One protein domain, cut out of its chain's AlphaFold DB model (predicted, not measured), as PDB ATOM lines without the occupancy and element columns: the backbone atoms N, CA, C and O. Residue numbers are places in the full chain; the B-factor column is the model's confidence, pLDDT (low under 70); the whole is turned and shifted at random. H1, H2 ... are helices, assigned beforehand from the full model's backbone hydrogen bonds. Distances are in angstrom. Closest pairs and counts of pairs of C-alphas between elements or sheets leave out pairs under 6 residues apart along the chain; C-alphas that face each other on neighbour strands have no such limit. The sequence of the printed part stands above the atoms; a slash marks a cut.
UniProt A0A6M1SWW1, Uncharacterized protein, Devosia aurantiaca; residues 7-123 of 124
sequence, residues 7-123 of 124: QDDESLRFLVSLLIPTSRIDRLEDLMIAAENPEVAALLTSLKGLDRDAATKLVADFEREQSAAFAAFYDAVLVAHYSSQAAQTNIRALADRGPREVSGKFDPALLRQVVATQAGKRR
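This is residues 7 to 123 of the 124 residues of an uncharacterized protein of Devosia aurantiaca (UniProt A0A6M1SWW1). A small head of five helices, H1 to H5, carries an arm: H6 leads away from the end of H5, and a loop then brings the chain to H7, which packs on no other helix. In the head, H2 lies side by side with H5, while H1 crosses H3. Residues 92 to 99, 101 to 107 and 109 to 123 stick out. The printed part has 117 residues, with seven named helices, H1 to H7 in chain order, and no named strand: all helix. It is loose, with a radius of gyration of the C-alphas of 18.2 A, and spans 49 by 29 by 26 A.

H5, residues 67 to 83, is the longest helix at 23.9 A, from C-alpha 67 at (227.509, 206.961, 226.670). Before it come H1, residues 7 to 19, 19.1 A; H2, residues 29 to 35; H3, residues 38 to 46; and H4, residues 52 to 65, 19.8 A. After it come H6, residues 85 to 96, 16.0 A, and H7, residues 108 to 121, 20.2 A, ending at C-alpha 121 (240.750, 228.709, 221.107).

H5 is the hub. H2 touches it, closest C-alphas Ala 34 and Phe 73 at 5.5 A, at a shallow tilt of 8 degrees, opposite ways. H3 touches residues 69 to 73 of H5, closest C-alphas Glu 39 and Ala 69 at 6.8 A, about perpendicular at 80 degrees. H4 and H5 only just touch, only at the corner, with 3 pairs of C-alphas within 8 A, the closest Glu 63 and Phe 70 at 5.5 A. H1 touches H3, closest C-alphas Ser 11 and Leu 44 at 5.5 A, about perpendicular at 86 degrees. H6 is close to but not clearly touching H5, closest C-alphas Tyr 82 and Gln 88 at 6.6 A. H7 is apart from H5 and H6. Every O i to N i+4 pair is within hydrogen-bond range in H3, H4, H5 and H6; H1 has 8 of 9, H7 9 of 10, and H2 1 of 3, with 3 of 4 O i to N i+3 pairs.

The C-alphas of Gln 7 and Ala 109, the two farthest apart, are 51.0 A apart. The printed part has no cut, and the link from H6 to H7 is long. Mean pLDDT of the printed part is 80.6; residue 7, residues 22 to 27, residue 30, residues 98 to 106 and residues 118 to 123 are under 70.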
ATOM      1  N   GLN A   7     225.108 192.849 205.173       58.00
ATOM      2  CA  GLN A   7     224.007 193.011 206.127       58.00
ATOM      3  C   GLN A   7     224.307 193.999 207.263       58.00
ATOM      4  O   GLN A   7     223.382 194.592 207.807       58.00
ATOM      5  N   ASP A   8     225.573 194.201 207.620       70.69
ATOM      6  CA  ASP A   8     225.946 195.169 208.656       70.69
ATOM      7  C   ASP A   8     225.940 196.605 208.097       70.69
ATOM      8  O   ASP A   8     225.730 197.565 208.839       70.69
ATOM      9  N   ASP A   9     226.064 196.753 206.770       81.50
ATOM     10  CA  ASP A   9     225.892 198.028 206.059       81.50
ATOM     11  C   ASP A   9     224.455 198.560 206.184       81.50
ATOM     12  O   ASP A   9     224.232 199.756 206.371       81.50
ATOM     13  N   GLU A  10     223.457 197.672 206.131       85.12
ATOM     14  CA  GLU A  10     222.044 198.044 206.238       85.12
ATOM     15  C   GLU A  10     221.693 198.536 207.646       85.12
ATOM     16  O   GLU A  10     221.099 199.604 207.797       85.12
ATOM     17  N   SER A  11     222.118 197.809 208.684       86.19
ATOM     18  CA  SER A  11     221.932 198.227 210.077       86.19
ATOM     19  C   SER A  11     222.652 199.542 210.379       86.19
ATOM     20  O   SER A  11     222.101 200.391 211.082       86.19
ATOM     21  N   LEU A  12     223.843 199.751 209.807       86.81
ATOM     22  CA  LEU A  12     224.586 201.002 209.945       86.81
ATOM     23  C   LEU A  12     223.845 202.173 209.288       86.81
ATOM     24  O   LEU A  12     223.642 203.209 209.922       86.81
ATOM     25  N   ARG A  13     223.370 202.004 208.048       87.88
ATOM     26  CA  ARG A  13     222.537 203.008 207.362       87.88
ATOM     27  C   ARG A  13     221.259 203.302 208.136       87.88
ATOM     28  O   ARG A  13     220.857 204.461 208.238       87.88
ATOM     29  N   PHE A  14     220.628 202.269 208.685       89.38
ATOM     30  CA  PHE A  14     219.416 202.415 209.475       89.38
ATOM     31  C   PHE A  14     219.679 203.220 210.751       89.38
ATOM     32  O   PHE A  14     218.990 204.214 210.978       89.38
ATOM     33  N   LEU A  15     220.724 202.889 211.517       88.56
ATOM     34  CA  LEU A  15     221.136 203.651 212.699       88.56
ATOM     35  C   LEU A  15     221.424 205.119 212.362       88.56
ATOM     36  O   LEU A  15     220.891 206.022 213.006       88.56
ATOM     37  N   VAL A  16     222.197 205.379 211.306       88.50
ATOM     38  CA  VAL A  16     222.473 206.745 210.830       88.50
ATOM     39  C   VAL A  16     221.177 207.490 210.500       88.50
ATOM     40  O   VAL A  16     221.043 208.665 210.838       88.50
ATOM     41  N   SER A  17     220.189 206.817 209.904       89.62
ATOM     42  CA  SER A  17     218.880 207.409 209.596       89.62
ATOM     43  C   SER A  17     218.038 207.731 210.839       89.62
ATOM     44  O   SER A  17     217.160 208.593 210.781       89.62
ATOM     45  N   LEU A  18     218.287 207.066 211.970       88.19
ATOM     46  CA  LEU A  18     217.665 207.420 213.246       88.19
ATOM     47  C   LEU A  18     218.317 208.678 213.830       88.19
ATOM     48  O   LEU A  18     217.612 209.558 214.317       88.19
ATOM     49  N   LEU A  19     219.645 208.782 213.725       87.50
ATOM     50  CA  LEU A  19     220.431 209.880 214.296       87.50
ATOM     51  C   LEU A  19     220.327 211.172 213.479       87.50
ATOM     52  O   LEU A  19     220.237 212.266 214.036       87.50
ATOM     53  N   ILE A  20     220.331 211.056 212.151       84.19
ATOM     54  CA  ILE A  20     220.187 212.178 211.225       84.19
ATOM     55  C   ILE A  20     219.177 211.778 210.137       84.19
ATOM     56  O   ILE A  20     219.573 211.322 209.059       84.19
ATOM     57  N   PRO A  21     217.864 211.982 210.367       76.81
ATOM     58  CA  PRO A  21     216.791 211.499 209.486       76.81
ATOM     59  C   PRO A  21     216.839 211.998 208.045       76.81
ATOM     60  O   PRO A  21     216.285 211.374 207.144       76.81
ATOM     61  N   THR A  22     217.481 213.140 207.820       68.94
ATOM     62  CA  THR A  22     217.617 213.773 206.505       68.94
ATOM     63  C   THR A  22     218.954 213.470 205.835       68.94
ATOM     64  O   THR A  22     219.181 213.906 204.705       68.94
ATOM     65  N   SER A  23     219.855 212.754 206.512       66.56
ATOM     66  CA  SER A  23     221.176 212.472 205.969       66.56
ATOM     67  C   SER A  23     221.109 211.433 204.854       66.56
ATOM     68  O   SER A  23     220.479 210.385 204.966       66.56
ATOM     69  N   ARG A  24     221.811 211.731 203.759       65.88
ATOM     70  CA  ARG A  24     222.303 210.724 202.823       65.88
ATOM     71  C   ARG A  24     223.811 210.699 202.976       65.88
ATOM     72  O   ARG A  24     224.502 211.576 202.463       65.88
ATOM     73  N   ILE A  25     224.296 209.775 203.796       68.12
ATOM     74  CA  ILE A  25     225.727 209.515 203.903       68.12
ATOM     75  C   ILE A  25     226.063 208.507 202.804       68.12
ATOM     76  O   ILE A  25     225.754 207.325 202.917       68.12
ATOM     77  N   ASP A  26     226.639 209.004 201.711       64.44
ATOM     78  CA  ASP A  26     226.966 208.179 200.541       64.44
ATOM     79  C   ASP A  26     228.231 207.333 200.764       64.44
ATOM     80  O   ASP A  26     228.405 206.299 200.120       64.44
ATOM     81  N   ARG A  27     229.109 207.760 201.685       68.50
ATOM     82  CA  ARG A  27     230.352 207.067 202.048       68.50
ATOM     83  C   ARG A  27     230.348 206.699 203.521       68.50
ATOM     84  O   ARG A  27     230.365 207.577 204.376       68.50
ATOM     85  N   LEU A  28     230.340 205.401 203.792       74.50
ATOM     86  CA  LEU A  28     230.300 204.849 205.147       74.50
ATOM     87  C   LEU A  28     231.689 204.455 205.664       74.50
ATOM     88  O   LEU A  28     231.813 204.103 206.826       74.50
ATOM     89  N   GLU A  29     232.726 204.555 204.832       72.69
ATOM     90  CA  GLU A  29     234.105 204.121 205.116       72.69
ATOM     91  C   GLU A  29     234.650 204.691 206.438       72.69
ATOM     92  O   GLU A  29     235.168 203.941 207.263       72.69
ATOM     93  N   ASP A  30     234.445 205.986 206.693       67.75
ATOM     94  CA  ASP A  30     234.885 206.635 207.938       67.75
ATOM     95  C   ASP A  30     234.056 206.196 209.161       67.75
ATOM     96  O   ASP A  30     234.548 206.183 210.289       67.75
ATOM     97  N   LEU A  31     232.800 205.793 208.944       81.31
ATOM     98  CA  LEU A  31     231.923 205.266 209.994       81.31
ATOM     99  C   LEU A  31     232.231 203.815 210.326       81.31
ATOM    100  O   LEU A  31     231.984 203.399 211.452       81.31
ATOM    101  N   MET A  32     232.789 203.060 209.381       78.75
ATOM    102  CA  MET A  32     233.172 201.671 209.611       78.75
ATOM    103  C   MET A  32     234.233 201.566 210.705       78.75
ATOM    104  O   MET A  32     234.110 200.713 211.571       78.75
ATOM    105  N   ILE A  33     235.207 202.482 210.737       79.19
ATOM    106  CA  ILE A  33     236.233 202.515 211.793       79.19
ATOM    107  C   ILE A  33     235.589 202.746 213.166       79.19
ATOM    108  O   ILE A  33     235.937 202.083 214.139       79.19
ATOM    109  N   ALA A  34     234.620 203.660 213.257       78.94
ATOM    110  CA  ALA A  34     233.889 203.890 214.503       78.94
ATOM    111  C   ALA A  34     232.970 202.706 214.868       78.94
ATOM    112  O   ALA A  34     232.775 202.421 216.047       78.94
ATOM    113  N   ALA A  35     232.429 202.003 213.870       81.50
ATOM    114  CA  ALA A  35     231.571 200.833 214.039       81.50
ATOM    115  C   ALA A  35     232.328 199.552 214.436       81.50
ATOM    116  O   ALA A  35     231.701 198.617 214.926       81.50
ATOM    117  N   GLU A  36     233.656 199.506 214.279       83.25
ATOM    118  CA  GLU A  36     234.504 198.417 214.794       83.25
ATOM    119  C   GLU A  36     234.590 198.401 216.329       83.25
ATOM    120  O   GLU A  36     235.028 197.408 216.916       83.25
ATOM    121  N   ASN A  37     234.150 199.472 217.001       87.00
ATOM    122  CA  ASN A  37     233.957 199.452 218.445       87.00
ATOM    123  C   ASN A  37     232.974 198.315 218.825       87.00
ATOM    124  O   ASN A  37     231.879 198.242 218.261       87.00
ATOM    125  N   PRO A  38     233.331 197.425 219.771       89.00
ATOM    126  CA  PRO A  38     232.554 196.216 220.033       89.00
ATOM    127  C   PRO A  38     231.153 196.509 220.581       89.00
ATOM    128  O   PRO A  38     230.214 195.780 220.261       89.00
ATOM    129  N   GLU A  39     230.985 197.579 221.360       91.81
ATOM    130  CA  GLU A  39     229.679 198.005 221.866       91.81
ATOM    131  C   GLU A  39     228.768 198.484 220.724       91.81
ATOM    132  O   GLU A  39     227.592 198.115 220.662       91.81
ATOM    133  N   VAL A  40     229.313 199.248 219.774       89.44
ATOM    134  CA  VAL A  40     228.583 199.701 218.580       89.44
ATOM    135  C   VAL A  40     228.262 198.526 217.652       89.44
ATOM    136  O   VAL A  40     227.134 198.414 217.178       89.44
ATOM    137  N   ALA A  41     229.200 197.605 217.430       89.50
ATOM    138  CA  ALA A  41     228.964 196.402 216.630       89.50
ATOM    139  C   ALA A  41     227.843 195.521 217.221       89.50
ATOM    140  O   ALA A  41     227.007 194.976 216.485       89.50
ATOM    141  N   ALA A  42     227.782 195.418 218.552       90.38
ATOM    142  CA  ALA A  42     226.691 194.743 219.249       90.38
ATOM    143  C   ALA A  42     225.349 195.457 219.016       90.38
ATOM    144  O   ALA A  42     224.377 194.799 218.641       90.38
ATOM    145  N   LEU A  43     225.306 196.791 219.137       91.50
ATOM    146  CA  LEU A  43     224.112 197.586 218.826       91.50
ATOM    147  C   LEU A  43     223.632 197.354 217.385       91.50
ATOM    148  O   LEU A  43     222.451 197.088 217.170       91.50
ATOM    149  N   LEU A  44     224.534 197.405 216.401       90.88
ATOM    150  CA  LEU A  44     224.205 197.169 214.989       90.88
ATOM    151  C   LEU A  44     223.582 195.785 214.773       90.88
ATOM    152  O   LEU A  44     222.621 195.648 214.018       90.88
ATOM    153  N   THR A  45     224.078 194.770 215.480       90.38
ATOM    154  CA  THR A  45     223.498 193.423 215.443       90.38
ATOM    155  C   THR A  45     222.102 193.392 216.066       90.38
ATOM    156  O   THR A  45     221.198 192.779 215.498       90.38
ATOM    157  N   SER A  46     221.898 194.075 217.193       90.75
ATOM    158  CA  SER A  46     220.608 194.145 217.891       90.75
ATOM    159  C   SER A  46     219.541 194.953 217.147       90.75
ATOM    160  O   SER A  46     218.355 194.733 217.370       90.75
ATOM    161  N   LEU A  47     219.934 195.848 216.238       89.81
ATOM    162  CA  LEU A  47     219.006 196.605 215.393       89.81
ATOM    163  C   LEU A  47     218.357 195.758 214.286       89.81
ATOM    164  O   LEU A  47     217.379 196.194 213.676       89.81
ATOM    165  N   LYS A  48     218.882 194.561 213.998       88.06
ATOM    166  CA  LYS A  48     218.416 193.719 212.888       88.06
ATOM    167  C   LYS A  48     216.953 193.309 213.072       88.06
ATOM    168  O   LYS A  48     216.590 192.666 214.051       88.06
ATOM    169  N   GLY A  49     216.126 193.651 212.083       85.31
ATOM    170  CA  GLY A  49     214.707 193.282 212.044       85.31
ATOM    171  C   GLY A  49     213.812 194.048 213.023       85.31
ATOM    172  O   GLY A  49     212.635 193.709 213.133       85.31
ATOM    173  N   LEU A  50     214.337 195.062 213.720       91.06
ATOM    174  CA  LEU A  50     213.520 195.936 214.557       91.06
ATOM    175  C   LEU A  50     212.752 196.947 213.705       91.06
ATOM    176  O   LEU A  50     213.263 197.478 212.718       91.06
ATOM    177  N   ASP A  51     211.528 197.252 214.131       93.12
ATOM    178  CA  ASP A  51     210.831 198.432 213.640       93.12
ATOM    179  C   ASP A  51     211.477 199.721 214.180       93.12
ATOM    180  O   ASP A  51     212.358 199.714 215.045       93.12
ATOM    181  N   ARG A  52     211.038 200.860 213.640       90.75
ATOM    182  CA  ARG A  52     211.615 202.166 213.970       90.75
ATOM    183  C   ARG A  52     211.458 202.537 215.445       90.75
ATOM    184  O   ARG A  52     212.374 203.145 215.999       90.75
ATOM    185  N   ASP A  53     210.339 202.197 216.072       92.25
ATOM    186  CA  ASP A  53     210.051 202.603 217.450       92.25
ATOM    187  C   ASP A  53     210.884 201.774 218.432       92.25
ATOM    188  O   ASP A  53     211.530 202.325 219.329       92.25
ATOM    189  N   ALA A  54     210.956 200.459 218.208       93.31
ATOM    190  CA  ALA A  54     211.812 199.552 218.959       93.31
ATOM    191  C   ALA A  54     213.297 199.908 218.795       93.31
ATOM    192  O   ALA A  54     214.031 199.952 219.782       93.31
ATOM    193  N   ALA A  55     213.731 200.231 217.575       93.25
ATOM    194  CA  ALA A  55     215.096 200.664 217.303       93.25
ATOM    195  C   ALA A  55     215.435 201.996 217.985       93.25
ATOM    196  O   ALA A  55     216.491 202.122 218.598       93.25
ATOM    197  N   THR A  56     214.526 202.975 217.942       93.12
ATOM    198  CA  THR A  56     214.718 204.271 218.615       93.12
ATOM    199  C   THR A  56     214.875 204.082 220.120       93.12
ATOM    200  O   THR A  56     215.765 204.674 220.731       93.12
ATOM    201  N   LYS A  57     214.047 203.219 220.718       94.88
ATOM    202  CA  LYS A  57     214.164 202.876 222.134       94.88
ATOM    203  C   LYS A  57     215.502 202.204 222.448       94.88
ATOM    204  O   LYS A  57     216.174 202.634 223.376       94.88
ATOM    205  N   LEU A  58     215.903 201.209 221.659       95.06
ATOM    206  CA  LEU A  58     217.174 200.508 221.843       95.06
ATOM    207  C   LEU A  58     218.375 201.464 221.769       95.06
ATOM    208  O   LEU A  58     219.285 201.371 222.587       95.06
ATOM    209  N   VAL A  59     218.367 202.404 220.822       94.06
ATOM    210  CA  VAL A  59     219.425 203.418 220.693       94.06
ATOM    211  C   VAL A  59     219.443 204.358 221.900       94.06
ATOM    212  O   VAL A  59     220.519 204.661 222.405       94.06
ATOM    213  N   ALA A  60     218.280 204.777 222.405       94.06
ATOM    214  CA  ALA A  60     218.195 205.611 223.607       94.06
ATOM    215  C   ALA A  60     218.648 204.868 224.881       94.06
ATOM    216  O   ALA A  60     219.207 205.471 225.797       94.06
ATOM    217  N   ASP A  61     218.410 203.560 224.962       95.81
ATOM    218  CA  ASP A  61     218.922 202.713 226.043       95.81
ATOM    219  C   ASP A  61     220.453 202.601 225.947       95.81
ATOM    220  O   ASP A  61     221.156 202.863 226.923       95.81
ATOM    221  N   PHE A  62     220.976 202.358 224.743       96.00
ATOM    222  CA  PHE A  62     222.412 202.315 224.474       96.00
ATOM    223  C   PHE A  62     223.127 203.640 224.775       96.00
ATOM    224  O   PHE A  62     224.183 203.626 225.400       96.00
ATOM    225  N   GLU A  63     222.563 204.789 224.392       95.56
ATOM    226  CA  GLU A  63     223.126 206.113 224.708       95.56
ATOM    227  C   GLU A  63     223.306 206.307 226.222       95.56
ATOM    228  O   GLU A  63     224.299 206.884 226.671       95.56
ATOM    229  N   ARG A  64     222.371 205.790 227.027       95.31
ATOM    230  CA  ARG A  64     222.433 205.893 228.490       95.31
ATOM    231  C   ARG A  64     223.439 204.925 229.101       95.31
ATOM    232  O   ARG A  64     224.169 205.312 230.010       95.31
ATOM    233  N   GLU A  65     223.471 203.686 228.625       95.69
ATOM    234  CA  GLU A  65     224.310 202.622 229.190       95.69
ATOM    235  C   GLU A  65     225.767 202.698 228.718       95.69
ATOM    236  O   GLU A  65     226.684 202.432 229.492       95.69
ATOM    237  N   GLN A  66     225.984 203.101 227.465       95.62
ATOM    238  CA  GLN A  66     227.278 203.117 226.777       95.62
ATOM    239  C   GLN A  66     227.608 204.515 226.234       95.62
ATOM    240  O   GLN A  66     228.072 204.679 225.105       95.62
ATOM    241  N   SER A  67     227.385 205.544 227.057       92.25
ATOM    242  CA  SER A  67     227.509 206.961 226.670       92.25
ATOM    243  C   SER A  67     228.817 207.330 225.960       92.25
ATOM    244  O   SER A  67     228.792 208.083 224.990       92.25
ATOM    245  N   ALA A  68     229.961 206.787 226.389       92.12
ATOM    246  CA  ALA A  68     231.254 207.068 225.765       92.12
ATOM    247  C   ALA A  68     231.370 206.477 224.349       92.12
ATOM    248  O   ALA A  68     231.830 207.161 223.433       92.12
ATOM    249  N   ALA A  69     230.926 205.230 224.158       90.06
ATOM    250  CA  ALA A  69     230.925 204.577 222.851       90.06
ATOM    251  C   ALA A  69     229.928 205.257 221.903       90.06
ATOM    252  O   ALA A  69     230.254 205.528 220.747       90.06
ATOM    253  N   PHE A  70     228.744 205.614 222.415       92.94
ATOM    254  CA  PHE A  70     227.750 206.365 221.657       92.94
ATOM    255  C   PHE A  70     228.270 207.738 221.226       92.94
ATOM    256  O   PHE A  70     228.143 208.082 220.056       92.94
ATOM    257  N   ALA A  71     228.900 208.497 222.128       90.94
ATOM    258  CA  ALA A  71     229.459 209.808 221.807       90.94
ATOM    259  C   ALA A  71     230.536 209.720 220.714       90.94
ATOM    260  O   ALA A  71     230.476 210.466 219.741       90.94
ATOM    261  N   ALA A  72     231.467 208.765 220.822       88.12
ATOM    262  CA  ALA A  72     232.505 208.562 219.812       88.12
ATOM    263  C   ALA A  72     231.919 208.191 218.437       88.12
ATOM    264  O   ALA A  72     232.348 208.719 217.408       88.12
ATOM    265  N   PHE A  73     230.911 207.314 218.412       89.38
ATOM    266  CA  PHE A  73     230.220 206.954 217.178       89.38
ATOM    267  C   PHE A  73     229.434 208.132 216.592       89.38
ATOM    268  O   PHE A  73     229.515 208.401 215.395       89.38
ATOM    269  N   TYR A  74     228.700 208.865 217.428       90.38
ATOM    270  CA  TYR A  74     227.923 210.024 217.004       90.38
ATOM    271  C   TYR A  74     228.819 211.128 216.435       90.38
ATOM    272  O   TYR A  74     228.504 211.685 215.383       90.38
ATOM    273  N   ASP A  75     229.972 211.384 217.053       88.69
ATOM    274  CA  ASP A  75     230.969 212.317 216.530       88.69
ATOM    275  C   ASP A  75     231.458 211.892 215.138       88.69
ATOM    276  O   ASP A  75     231.519 212.722 214.226       88.69
ATOM    277  N   ALA A  76     231.722 210.599 214.922       86.75
ATOM    278  CA  ALA A  76     232.072 210.083 213.599       86.75
ATOM    279  C   ALA A  76     230.937 210.297 212.576       86.75
ATOM    280  O   ALA A  76     231.191 210.759 211.460       86.75
ATOM    281  N   VAL A  77     229.677 210.048 212.965       88.69
ATOM    282  CA  VAL A  77     228.481 210.311 212.138       88.69
ATOM    283  C   VAL A  77     228.382 211.785 211.754       88.69
ATOM    284  O   VAL A  77     228.149 212.097 210.582       88.69
ATOM    285  N   LEU A  78     228.598 212.702 212.698       86.19
ATOM    286  CA  LEU A  78     228.587 214.139 212.428       86.19
ATOM    287  C   LEU A  78     229.710 214.548 211.473       86.19
ATOM    288  O   LEU A  78     229.456 215.291 210.522       86.19
ATOM    289  N   VAL A  79     230.933 214.055 211.688       85.38
ATOM    290  CA  VAL A  79     232.078 214.337 210.811       85.38
ATOM    291  C   VAL A  79     231.795 213.857 209.389       85.38
ATOM    292  O   VAL A  79     231.955 214.640 208.447       85.38
ATOM    293  N   ALA A  80     231.304 212.630 209.220       83.62
ATOM    294  CA  ALA A  80     230.950 212.087 207.911       83.62
ATOM    295  C   ALA A  80     229.822 212.896 207.247       83.62
ATOM    296  O   ALA A  80     229.924 213.282 206.078       83.62
ATOM    297  N   HIS A  81     228.762 213.221 207.996       83.94
ATOM    298  CA  HIS A  81     227.633 213.987 207.479       83.94
ATOM    299  C   HIS A  81     228.056 215.380 207.002       83.94
ATOM    300  O   HIS A  81     227.779 215.751 205.858       83.94
ATOM    301  N   TYR A  82     228.755 216.144 207.841       82.25
ATOM    302  CA  TYR A  82     229.160 217.510 207.513       82.25
ATOM    303  C   TYR A  82     230.316 217.583 206.512       82.25
ATOM    304  O   TYR A  82     230.484 218.617 205.866       82.25
ATOM    305  N   SER A  83     231.063 216.498 206.312       82.31
ATOM    306  CA  SER A  83     232.051 216.393 205.231       82.31
ATOM    307  C   SER A  83     231.420 216.052 203.876       82.31
ATOM    308  O   SER A  83     232.066 216.212 202.840       82.31
ATOM    309  N   SER A  84     230.150 215.625 203.843       80.50
ATOM    310  CA  SER A  84     229.463 215.286 202.592       80.50
ATOM    311  C   SER A  84     229.252 216.507 201.687       80.50
ATOM    312  O   SER A  84     228.912 217.607 202.135       80.50
ATOM    313  N   GLN A  85     229.384 216.303 200.372       79.12
ATOM    314  CA  GLN A  85     229.163 217.360 199.378       79.12
ATOM    315  C   GLN A  85     227.740 217.933 199.456       79.12
ATOM    316  O   GLN A  85     227.549 219.138 199.280       79.12
ATOM    317  N   ALA A  86     226.746 217.092 199.750       77.44
ATOM    318  CA  ALA A  86     225.360 217.511 199.920       77.44
ATOM    319  C   ALA A  86     225.197 218.466 201.115       77.44
ATOM    320  O   ALA A  86     224.628 219.548 200.957       77.44
ATOM    321  N   ALA A  87     225.747 218.119 202.285       80.56
ATOM    322  CA  ALA A  87     225.715 218.995 203.455       80.56
ATOM    323  C   ALA A  87     226.473 220.303 203.193       80.56
ATOM    324  O   ALA A  87     225.941 221.380 203.451       80.56
ATOM    325  N   GLN A  88     227.665 220.231 202.595       82.12
ATOM    326  CA  GLN A  88     228.454 221.409 202.219       82.12
ATOM    327  C   GLN A  88     227.704 222.328 201.246       82.12
ATOM    328  O   GLN A  88     227.729 223.547 201.401       82.12
ATOM    329  N   THR A  89     226.989 221.763 200.271       84.12
ATOM    330  CA  THR A  89     226.171 222.529 199.318       84.12
ATOM    331  C   THR A  89     225.007 223.215 200.020       84.12
ATOM    332  O   THR A  89     224.787 224.403 199.807       84.12
ATOM    333  N   ASN A  90     224.298 222.507 200.903       79.88
ATOM    334  CA  ASN A  90     223.203 223.090 201.676       79.88
ATOM    335  C   ASN A  90     223.696 224.198 202.615       79.88
ATOM    336  O   ASN A  90     223.056 225.243 202.710       79.88
ATOM    337  N   ILE A  91     224.845 224.003 203.269       80.81
ATOM    338  CA  ILE A  91     225.480 225.011 204.128       80.81
ATOM    339  C   ILE A  91     225.865 226.248 203.316       80.81
ATOM    340  O   ILE A  91     225.571 227.362 203.747       80.81
ATOM    341  N   ARG A  92     226.477 226.073 202.138       81.19
ATOM    342  CA  ARG A  92     226.807 227.184 201.230       81.19
ATOM    343  C   ARG A  92     225.554 227.907 200.764       81.19
ATOM    344  O   ARG A  92     225.455 229.105 200.969       81.19
ATOM    345  N   ALA A  93     224.545 227.182 200.285       81.81
ATOM    346  CA  ALA A  93     223.271 227.770 199.884       81.81
ATOM    347  C   ALA A  93     222.595 228.541 201.032       81.81
ATOM    348  O   ALA A  93     221.970 229.570 200.795       81.81
ATOM    349  N   LEU A  94     222.717 228.071 202.278       78.62
ATOM    350  CA  LEU A  94     222.223 228.789 203.453       78.62
ATOM    351  C   LEU A  94     223.046 230.055 203.740       78.62
ATOM    352  O   LEU A  94     222.475 231.082 204.098       78.62
ATOM    353  N   ALA A  95     224.370 229.989 203.591       74.75
ATOM    354  CA  ALA A  95     225.261 231.136 203.746       74.75
ATOM    355  C   ALA A  95     225.035 232.199 202.655       74.75
ATOM    356  O   ALA A  95     225.069 233.388 202.955       74.75
ATOM    357  N   ASP A  96     224.742 231.764 201.429       75.62
ATOM    358  CA  ASP A  96     224.513 232.616 200.261       75.62
ATOM    359  C   ASP A  96     223.121 233.278 200.271       75.62
ATOM    360  O   ASP A  96     222.906 234.289 199.604       75.62
ATOM    361  N   ARG A  97     222.160 232.756 201.052       70.56
ATOM    362  CA  ARG A  97     220.766 233.246 201.142       70.56
ATOM    363  C   ARG A  97     220.573 234.578 201.904       70.56
ATOM    364  O   ARG A  97     219.500 234.830 202.446       70.56
ATOM    365  N   GLY A  98     221.543 235.489 201.843       62.72
ATOM    366  CA  GLY A  98     221.367 236.908 202.193       62.72
ATOM    367  C   GLY A  98     221.794 237.304 203.615       62.72
ATOM    368  O   GLY A  98     222.076 236.445 204.453       62.72
ATOM    369  N   PRO A  99     221.904 238.619 203.901       60.00
ATOM    370  CA  PRO A  99     222.722 239.128 204.992       60.00
ATOM    371  C   PRO A  99     222.105 238.746 206.329       60.00
ATOM    372  O   PRO A  99     220.966 239.101 206.632       60.00
ATOM    373  N   ARG A 100     222.888 238.084 207.183       57.38
ATOM    374  CA  ARG A 100     222.483 237.825 208.572       57.38
ATOM    375  C   ARG A 100     222.086 239.124 209.278       57.38
ATOM    376  O   ARG A 100     221.218 239.084 210.128       57.38
ATOM    377  N   GLU A 101     222.646 240.250 208.845       54.88
ATOM    378  CA  GLU A 101     222.466 241.610 209.358       54.88
ATOM    379  C   GLU A 101     221.057 242.201 209.185       54.88
ATOM    380  O   GLU A 101     220.696 243.105 209.931       54.88
ATOM    381  N   VAL A 102     220.237 241.692 208.255       56.06
ATOM    382  CA  VAL A 102     218.828 242.124 208.100       56.06
ATOM    383  C   VAL A 102     217.840 241.236 208.856       56.06
ATOM    384  O   VAL A 102     216.644 241.520 208.890       56.06
ATOM    385  N   SER A 103     218.317 240.167 209.501       61.12
ATOM    386  CA  SER A 103     217.482 239.407 210.427       61.12
ATOM    387  C   SER A 103     217.193 240.264 211.654       61.12
ATOM    388  O   SER A 103     218.116 240.684 212.347       61.12
ATOM    389  N   GLY A 104     215.918 240.432 212.012       63.31
ATOM    390  CA  GLY A 104     215.531 241.063 213.283       63.31
ATOM    391  C   GLY A 104     216.047 240.327 214.532       63.31
ATOM    392  O   GLY A 104     215.861 240.807 215.644       63.31
ATOM    393  N   LYS A 105     216.686 239.159 214.359       66.44
ATOM    394  CA  LYS A 105     217.350 238.374 215.410       66.44
ATOM    395  C   LYS A 105     218.881 238.473 215.372       66.44
ATOM    396  O   LYS A 105     219.549 237.733 216.089       66.44
ATOM    397  N   PHE A 106     219.451 239.303 214.502       68.88
ATOM    398  CA  PHE A 106     220.894 239.485 214.431       68.88
ATOM    399  C   PHE A 106     221.381 240.369 215.567       68.88
ATOM    400  O   PHE A 106     221.084 241.559 215.613       68.88
ATOM    401  N   ASP A 107     222.164 239.776 216.460       75.69
ATOM    402  CA  ASP A 107     222.867 240.505 217.501       75.69
ATOM    403  C   ASP A 107     224.370 240.592 217.159       75.69
ATOM    404  O   ASP A 107     225.111 239.609 217.308       75.69
ATOM    405  N   PRO A 108     224.860 241.760 216.705       74.75
ATOM    406  CA  PRO A 108     226.274 241.954 216.405       74.75
ATOM    407  C   PRO A 108     227.168 241.885 217.654       74.75
ATOM    408  O   PRO A 108     228.373 241.654 217.527       74.75
ATOM    409  N   ALA A 109     226.642 242.097 218.865       78.88
ATOM    410  CA  ALA A 109     227.403 241.907 220.099       78.88
ATOM    411  C   ALA A 109     227.665 240.416 220.356       78.88
ATOM    412  O   ALA A 109     228.815 240.037 220.588       78.88
ATOM    413  N   LEU A 110     226.644 239.570 220.195       75.75
ATOM    414  CA  LEU A 110     226.778 238.117 220.316       75.75
ATOM    415  C   LEU A 110     227.765 237.548 219.288       75.75
ATOM    416  O   LEU A 110     228.632 236.747 219.638       75.75
ATOM    417  N   LEU A 111     227.695 238.003 218.031       73.56
ATOM    418  CA  LEU A 111     228.637 237.573 216.994       73.56
ATOM    419  C   LEU A 111     230.086 237.920 217.370       73.56
ATOM    420  O   LEU A 111     230.969 237.065 217.283       73.56
ATOM    421  N   ARG A 112     230.333 239.151 217.833       77.75
ATOM    422  CA  ARG A 112     231.664 239.584 218.289       77.75
ATOM    423  C   ARG A 112     232.161 238.753 219.469       77.75
ATOM    424  O   ARG A 112     233.329 238.374 219.487       77.75
ATOM    425  N   GLN A 113     231.283 238.422 220.414       75.88
ATOM    426  CA  GLN A 113     231.628 237.598 221.570       75.88
ATOM    427  C   GLN A 113     231.996 236.162 221.167       75.88
ATOM    428  O   GLN A 113     233.002 235.631 221.641       75.88
ATOM    429  N   VAL A 114     231.245 235.544 220.249       77.44
ATOM    430  CA  VAL A 114     231.556 234.203 219.724       77.44
ATOM    431  C   VAL A 114     232.888 234.205 218.974       77.44
ATOM    432  O   VAL A 114     233.729 233.343 219.229       77.44
ATOM    433  N   VAL A 115     233.120 235.195 218.104       77.00
ATOM    434  CA  VAL A 115     234.379 235.327 217.352       77.00
ATOM    435  C   VAL A 115     235.566 235.522 218.295       77.00
ATOM    436  O   VAL A 115     236.574 234.840 218.133       77.00
ATOM    437  N   ALA A 116     235.448 236.381 219.312       75.56
ATOM    438  CA  ALA A 116     236.503 236.581 220.307       75.56
ATOM    439  C   ALA A 116     236.810 235.291 221.089       75.56
ATOM    440  O   ALA A 116     237.973 234.930 221.278       75.56
ATOM    441  N   THR A 117     235.769 234.551 221.478       75.12
ATOM    442  CA  THR A 117     235.903 233.297 222.231       75.12
ATOM    443  C   THR A 117     236.520 232.179 221.380       75.12
ATOM    444  O   THR A 117     237.336 231.403 221.872       75.12
ATOM    445  N   GLN A 118     236.181 232.092 220.089       67.56
ATOM    446  CA  GLN A 118     236.760 231.098 219.179       67.56
ATOM    447  C   GLN A 118     238.167 231.468 218.697       67.56
ATOM    448  O   GLN A 118     239.009 230.583 218.554       67.56
ATOM    449  N   ALA A 119     238.461 232.755 218.497       59.12
ATOM    450  CA  ALA A 119     239.807 233.220 218.169       59.12
ATOM    451  C   ALA A 119     240.807 232.900 219.293       59.12
ATOM    452  O   ALA A 119     241.942 232.523 219.006       59.12
ATOM    453  N   GLY A 120     240.365 232.956 220.556       53.34
ATOM    454  CA  GLY A 120     241.155 232.518 221.711       53.34
ATOM    455  C   GLY A 120     241.446 231.011 221.735       53.34
ATOM    456  O   GLY A 120     242.509 230.610 222.188       53.34
ATOM    457  N   LYS A 121     240.554 230.172 221.188       54.50
ATOM    458  CA  LYS A 121     240.750 228.709 221.107       54.50
ATOM    459  C   LYS A 121     241.680 228.267 219.974       54.50
ATOM    460  O   LYS A 121     242.154 227.140 219.988       54.50
ATOM    461  N   ARG A 122     241.935 229.130 218.984       49.84
ATOM    462  CA  ARG A 122     242.741 228.819 217.788       49.84
ATOM    463  C   ARG A 122     244.245 229.087 217.963       49.84
ATOM    464  O   ARG A 122     244.997 228.953 217.003       49.84
ATOM    465  N   ARG A 123     244.671 229.497 219.162       49.12
ATOM    466  CA  ARG A 123     246.073 229.699 219.548       49.12
ATOM    467  C   ARG A 123     246.388 228.914 220.820       49.12
ATOM    468  O   ARG A 123     246.504 229.528 221.872       49.12
TER     469      ARG A 123